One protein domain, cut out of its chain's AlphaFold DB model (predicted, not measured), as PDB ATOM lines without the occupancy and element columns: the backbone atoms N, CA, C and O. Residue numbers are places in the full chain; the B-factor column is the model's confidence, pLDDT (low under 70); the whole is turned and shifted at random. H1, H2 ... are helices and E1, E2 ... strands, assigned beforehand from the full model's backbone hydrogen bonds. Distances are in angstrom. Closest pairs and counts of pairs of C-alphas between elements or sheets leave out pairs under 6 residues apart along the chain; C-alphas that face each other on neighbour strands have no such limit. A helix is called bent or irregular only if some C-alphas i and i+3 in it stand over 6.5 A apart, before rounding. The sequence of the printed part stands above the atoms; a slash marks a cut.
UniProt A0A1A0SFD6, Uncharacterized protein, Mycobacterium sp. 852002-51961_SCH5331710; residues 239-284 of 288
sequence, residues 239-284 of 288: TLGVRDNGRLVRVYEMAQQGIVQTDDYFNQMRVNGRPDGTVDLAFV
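Overview. This is residues 239 to 284 of the 288 residues of an uncharacterized protein of Mycobacterium sp. 852002-51961_SCH5331710 (UniProt A0A1A0SFD6). The model is a flat C made of two small two-stranded hairpins, E1 with E2 and E3 with E4, which form its two arms and stay apart from each other. H1 runs on from E2 in the first arm, and residues 257 to 263 with H2 make the bend that leads into the second arm; residues 239 and 240 lie in the gap between the arms. The printed part has 46 residues, with two named helices and four named strands in the order E1, E2, H1, H2, E3, E4; each sheet has two antiparallel strands, in the orders E1 - E2 and E3 - E4. The class is mixed, helices and strands. The whole is only just compact, close to loose, with a radius of gyration of the C-alphas of 11.2 A and spans of 30 by 24 by 10 A.

Arrangement. E1, residues 241 to 244, and E2, residues 247 to 250, form a hairpin of antiparallel neighbours at 146 degrees. N 242 and O 249 are within hydrogen-bond range at 3.0 A, and N 244 and O 247 at 2.8 A. The closest C-alphas of E1 and H1, residues 251 to 256, are those of Gly 241 and Val 251, 5.7 A apart. H1 and H2, residues 264 to 268, are only just apart, their closest C-alphas being 8.2 A from each other. E3, residues 269 to 273, and E4, residues 279 to 283, form the other hairpin, antiparallel at 156 degrees. N 270 and O 282 are within hydrogen-bond range at 2.8 A, and N 272 and O 280 at 2.9 A. The closest C-alphas of H1 and E3 are those of Tyr 252 and Val 271, 7.2 A apart. The closest C-alphas of H2 and E4 are those of Gln 268 and Phe 283, 5.3 A apart. E1 and E2 are both apart from E3 and E4. In H1 every O i to N i+4 pair is within hydrogen-bond range; in H2 it is 0 of 1, beside 1 of 2 O i to N i+3 pairs.

Along the chain. E1 begins at C-alpha 241 (100.335, 200.180, 272.242) and is 9.3 A long; E2 is 9.7 A. H1 is 8.6 A long and begins at C-alpha 251 (104.818, 203.543, 271.325). H2, 8.8 A long, is irregular, but only just: C-alphas 264 and 267 are 6.9 A apart. E3 and E4 are each 13.4 A long, and E4 ends at C-alpha 283 (112.103, 210.313, 284.268).

Size, cuts and confidence. The two C-alphas farthest apart, those of Asn 245 and Val 284, are 32.2 A from each other. The printed part has no cut. No link is long; the link from H1 to H2, of 7 residues, is short, and the other links are tight. The mean pLDDT of the printed part is 90.8, and no printed residue is under 70.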
ATOM      1  N   THR A 239     102.813 205.015 276.818       94.31
ATOM      2  CA  THR A 239     102.199 203.885 277.535       94.31
ATOM      3  C   THR A 239     101.259 203.071 276.644       94.31
ATOM      4  O   THR A 239     101.054 201.877 276.898       94.31
ATOM      5  N   LEU A 240     100.704 203.696 275.599       95.31
ATOM      6  CA  LEU A 240      99.790 203.059 274.663       95.31
ATOM      7  C   LEU A 240     100.533 202.089 273.747       95.31
ATOM      8  O   LEU A 240     101.729 202.222 273.482       95.31
ATOM      9  N   GLY A 241      99.799 201.110 273.223       94.75
ATOM     10  CA  GLY A 241     100.335 200.180 272.242       94.75
ATOM     11  C   GLY A 241      99.273 199.589 271.335       94.75
ATOM     12  O   GLY A 241      98.126 199.384 271.731       94.75
ATOM     13  N   VAL A 242      99.685 199.281 270.113       95.44
ATOM     14  CA  VAL A 242      98.884 198.550 269.129       95.44
ATOM     15  C   VAL A 242      99.300 197.083 269.121       95.44
ATOM     16  O   VAL A 242     100.384 196.719 269.575       95.44
ATOM     17  N   ARG A 243      98.432 196.206 268.620       94.94
ATOM     18  CA  ARG A 243      98.794 194.801 268.398       94.94
ATOM     19  C   ARG A 243      99.357 194.624 267.002       94.94
ATOM     20  O   ARG A 243      98.672 194.915 266.028       94.94
ATOM     21  N   ASP A 244     100.548 194.060 266.930       90.81
ATOM     22  CA  ASP A 244     101.190 193.644 265.696       90.81
ATOM     23  C   ASP A 244     101.439 192.137 265.737       90.81
ATOM     24  O   ASP A 244     102.078 191.628 266.658       90.81
ATOM     25  N   ASN A 245     100.841 191.397 264.797       89.06
ATOM     26  CA  ASN A 245     100.882 189.927 264.769       89.06
ATOM     27  C   ASN A 245     100.528 189.273 266.125       89.06
ATOM     28  O   ASN A 245     101.139 188.301 266.563       89.06
ATOM     29  N   GLY A 246      99.545 189.848 266.829       89.25
ATOM     30  CA  GLY A 246      99.091 189.396 268.151       89.25
ATOM     31  C   GLY A 246      99.917 189.913 269.339       89.25
ATOM     32  O   GLY A 246      99.398 189.933 270.460       89.25
ATOM     33  N   ARG A 247     101.142 190.407 269.113       93.81
ATOM     34  CA  ARG A 247     102.010 191.003 270.140       93.81
ATOM     35  C   ARG A 247     101.610 192.454 270.399       93.81
ATOM     36  O   ARG A 247     101.414 193.207 269.456       93.81
ATOM     37  N   LEU A 248     101.499 192.858 271.664       93.00
ATOM     38  CA  LEU A 248     101.377 194.277 272.010       93.00
ATOM     39  C   LEU A 248     102.729 194.961 271.773       93.00
ATOM     40  O   LEU A 248     103.734 194.498 272.308       93.00
ATOM     41  N   VAL A 249     102.727 196.032 270.984       95.12
ATOM     42  CA  VAL A 249     103.885 196.888 270.723       95.12
ATOM     43  C   VAL A 249     103.541 198.291 271.194       95.12
ATOM     44  O   VAL A 249     102.628 198.922 270.657       95.12
ATOM     45  N   ARG A 250     104.230 198.762 272.232       95.62
ATOM     46  CA  ARG A 250     104.032 200.106 272.781       95.62
ATOM     47  C   ARG A 250     104.697 201.161 271.915       95.62
ATOM     48  O   ARG A 250     105.728 200.896 271.300       95.62
ATOM     49  N   VAL A 251     104.175 202.382 271.960       97.50
ATOM     50  CA  VAL A 251     104.818 203.543 271.325       97.50
ATOM     51  C   VAL A 251     106.234 203.743 271.873       97.50
ATOM     52  O   VAL A 251     107.140 204.043 271.106       97.50
ATOM     53  N   TYR A 252     106.470 203.459 273.159       97.00
ATOM     54  CA  TYR A 252     107.824 203.406 273.722       97.00
ATOM     55  C   TYR A 252     108.762 202.447 272.976       97.00
ATOM     56  O   TYR A 252     109.870 202.830 272.616       97.00
ATOM     57  N   GLU A 253     108.323 201.217 272.692       96.38
ATOM     58  CA  GLU A 253     109.136 200.250 271.940       96.38
ATOM     59  C   GLU A 253     109.353 200.709 270.490       96.38
ATOM     60  O   GLU A 253     110.431 200.510 269.937       96.38
ATOM     61  N   MET A 254     108.350 201.347 269.878       97.88
ATOM     62  CA  MET A 254     108.468 201.915 268.531       97.88
ATOM     63  C   MET A 254     109.490 203.054 268.481       97.88
ATOM     64  O   MET A 254     110.280 203.124 267.542       97.88
ATOM     65  N   ALA A 255     109.516 203.914 269.500       98.00
ATOM     66  CA  ALA A 255     110.504 204.980 269.632       98.00
ATOM     67  C   ALA A 255     111.918 204.423 269.857       98.00
ATOM     68  O   ALA A 255     112.857 204.843 269.187       98.00
ATOM     69  N   GLN A 256     112.076 203.382 270.688       97.12
ATOM     70  CA  GLN A 256     113.362 202.681 270.844       97.12
ATOM     71  C   GLN A 256     113.893 202.089 269.527       97.12
ATOM     72  O   GLN A 256     115.101 201.927 269.366       97.12
ATOM     73  N   GLN A 257     113.000 201.751 268.595       96.88
ATOM     74  CA  GLN A 257     113.334 201.221 267.271       96.88
ATOM     75  C   GLN A 257     113.497 202.314 266.202       96.88
ATOM     76  O   GLN A 257     113.779 201.989 265.051       96.88
ATOM     77  N   GLY A 258     113.306 203.592 266.550       97.12
ATOM     78  CA  GLY A 258     113.347 204.714 265.608       97.12
ATOM     79  C   GLY A 258     112.155 204.777 264.646       97.12
ATOM     80  O   GLY A 258     112.208 205.508 263.661       97.12
ATOM     81  N   ILE A 259     111.089 204.012 264.905       97.44
ATOM     82  CA  ILE A 259     109.855 204.025 264.103       97.44
ATOM     83  C   ILE A 259     109.034 205.276 264.428       97.44
ATOM     84  O   ILE A 259     108.523 205.936 263.524       97.44
ATOM     85  N   VAL A 260     108.929 205.606 265.719       98.38
ATOM     86  CA  VAL A 260     108.320 206.847 266.211       98.38
ATOM     87  C   VAL A 260     109.439 207.831 266.525       98.38
ATOM     88  O   VAL A 260     110.358 207.500 267.270       98.38
ATOM     89  N   GLN A 261     109.366 209.027 265.947       98.06
ATOM     90  CA  GLN A 261     110.351 210.082 266.180       98.06
ATOM     91  C   GLN A 261     110.073 210.784 267.513       98.06
ATOM     92  O   GLN A 261     108.912 211.005 267.869       98.06
ATOM     93  N   THR A 262     111.126 211.154 268.236       97.75
ATOM     94  CA  THR A 262     111.030 211.822 269.540       97.75
ATOM     95  C   THR A 262     112.015 212.977 269.652       97.75
ATOM     96  O   THR A 262     112.904 213.120 268.814       97.75
ATOM     97  N   ASP A 263     111.872 213.782 270.703       95.00
ATOM     98  CA  ASP A 263     112.925 214.700 271.139       95.00
ATOM     99  C   ASP A 263     114.151 213.953 271.720       95.00
ATOM    100  O   ASP A 263     114.132 212.735 271.948       95.00
ATOM    101  N   ASP A 264     115.224 214.709 271.976       92.38
ATOM    102  CA  ASP A 264     116.488 214.205 272.541       92.38
ATOM    103  C   ASP A 264     116.345 213.682 273.978       92.38
ATOM    104  O   ASP A 264     117.256 213.053 274.516       92.38
ATOM    105  N   TYR A 265     115.202 213.928 274.611       92.88
ATOM    106  CA  TYR A 265     114.965 213.650 276.018       92.88
ATOM    107  C   TYR A 265     114.318 212.293 276.268       92.88
ATOM    108  O   TYR A 265     114.204 211.850 277.413       92.88
ATOM    109  N   PHE A 266     113.957 211.586 275.199       95.38
ATOM    110  CA  PHE A 266     113.406 210.242 275.280       95.38
ATOM    111  C   PHE A 266     114.325 209.266 276.031       95.38
ATOM    112  O   PHE A 266     113.855 208.373 276.738       95.38
ATOM    113  N   ASN A 267     115.644 209.470 275.963       92.75
ATOM    114  CA  ASN A 267     116.632 208.675 276.693       92.75
ATOM    115  C   ASN A 267     116.497 208.766 278.232       92.75
ATOM    116  O   ASN A 267     116.960 207.856 278.930       92.75
ATOM    117  N   GLN A 268     115.834 209.801 278.756       92.75
ATOM    118  CA  GLN A 268     115.537 209.999 280.178       92.75
ATOM    119  C   GLN A 268     114.229 209.305 280.591       92.75
ATOM    120  O   GLN A 268     114.017 209.059 281.775       92.75
ATOM    121  N   MET A 269     113.363 208.926 279.644       93.25
ATOM    122  CA  MET A 269     112.079 208.280 279.926       93.25
ATOM    123  C   MET A 269     112.227 206.774 280.166       93.25
ATOM    124  O   MET A 269     112.940 206.064 279.456       93.25
ATOM    125  N   ARG A 270     111.492 206.247 281.143       92.06
ATOM    126  CA  ARG A 270     111.310 204.812 281.381       92.06
ATOM    127  C   ARG A 270     109.828 204.492 281.492       92.06
ATOM    128  O   ARG A 270     109.087 205.206 282.160       92.06
ATOM    129  N   VAL A 271     109.422 203.388 280.871       89.00
ATOM    130  CA  VAL A 271     108.039 202.901 280.858       89.00
ATOM    131  C   VAL A 271     107.978 201.554 281.569       89.00
ATOM    132  O   VAL A 271     108.491 200.555 281.062       89.00
ATOM    133  N   ASN A 272     107.324 201.511 282.726       86.81
ATOM    134  CA  ASN A 272     107.243 200.322 283.572       86.81
ATOM    135  C   ASN A 272     105.796 199.825 283.644       86.81
ATOM    136  O   ASN A 272     104.906 200.523 284.115       86.81
ATOM    137  N   GLY A 273     105.531 198.610 283.158       80.69
ATOM    138  CA  GLY A 273     104.202 198.003 283.298       80.69
ATOM    139  C   GLY A 273     103.933 197.553 284.735       80.69
ATOM    140  O   GLY A 273     104.812 196.968 285.366       80.69
ATOM    141  N   ARG A 274     102.711 197.772 285.227       78.12
ATOM    142  CA  ARG A 274     102.244 197.272 286.525       78.12
ATOM    143  C   ARG A 274     101.389 196.002 286.383       78.12
ATOM    144  O   ARG A 274     100.793 195.775 285.327       78.12
ATOM    145  N   PRO A 275     101.289 195.168 287.440       72.75
ATOM    146  CA  PRO A 275     100.472 193.948 287.423       72.75
ATOM    147  C   PRO A 275      98.971 194.178 287.200       72.75
ATOM    148  O   PRO A 275      98.282 193.278 286.732       72.75
ATOM    149  N   ASP A 276      98.464 195.365 287.537       76.06
ATOM    150  CA  ASP A 276      97.063 195.766 287.355       76.06
ATOM    151  C   ASP A 276      96.750 196.267 285.929       76.06
ATOM    152  O   ASP A 276      95.618 196.650 285.641       76.06
ATOM    153  N   GLY A 277      97.740 196.248 285.028       72.50
ATOM    154  CA  GLY A 277      97.610 196.698 283.643       72.50
ATOM    155  C   GLY A 277      97.847 198.195 283.431       72.50
ATOM    156  O   GLY A 277      97.877 198.631 282.278       72.50
ATOM    157  N   THR A 278      98.055 198.973 284.499       80.88
ATOM    158  CA  THR A 278      98.514 200.366 284.396       80.88
ATOM    159  C   THR A 278      99.992 200.423 284.008       80.88
ATOM    160  O   THR A 278     100.716 199.419 284.036       80.88
ATOM    161  N   VAL A 279     100.444 201.592 283.564       84.06
ATOM    162  CA  VAL A 279     101.819 201.782 283.105       84.06
ATOM    163  C   VAL A 279     102.365 203.065 283.700       84.06
ATOM    164  O   VAL A 279     101.820 204.138 283.452       84.06
ATOM    165  N   ASP A 280     103.464 202.929 284.434       84.75
ATOM    166  CA  ASP A 280     104.184 204.039 285.036       84.75
ATOM    167  C   ASP A 280     105.189 204.641 284.068       84.75
ATOM    168  O   ASP A 280     105.914 203.927 283.366       84.75
ATOM    169  N   LEU A 281     105.281 205.964 284.129       86.69
ATOM    170  CA  LEU A 281     106.344 206.747 283.525       86.69
ATOM    171  C   LEU A 281     107.291 207.211 284.624       86.69
ATOM    172  O   LEU A 281     106.854 207.760 285.634       86.69
ATOM    173  N   ALA A 282     108.583 206.996 284.422       84.81
ATOM    174  CA  ALA A 282     109.627 207.572 285.253       84.81
ATOM    175  C   ALA A 282     110.596 208.365 284.376       84.81
ATOM    176  O   ALA A 282     110.909 207.945 283.261       84.81
ATOM    177  N   PHE A 283     111.078 209.488 284.897       82.44
ATOM    178  CA  PHE A 283     112.103 210.313 284.268       82.44
ATOM    179  C   PHE A 283     113.375 210.217 285.100       82.44
ATOM    180  O   PHE A 283     113.331 210.380 286.318       82.44
ATOM    181  N   VAL A 284     114.488 209.883 284.456       77.56
ATOM    182  CA  VAL A 284     115.804 209.879 285.092       77.56
ATOM    183  C   VAL A 284     116.340 211.306 285.032       77.56
ATOM    184  O   VAL A 284     116.599 211.805 283.939       77.56
TER     185      VAL A 284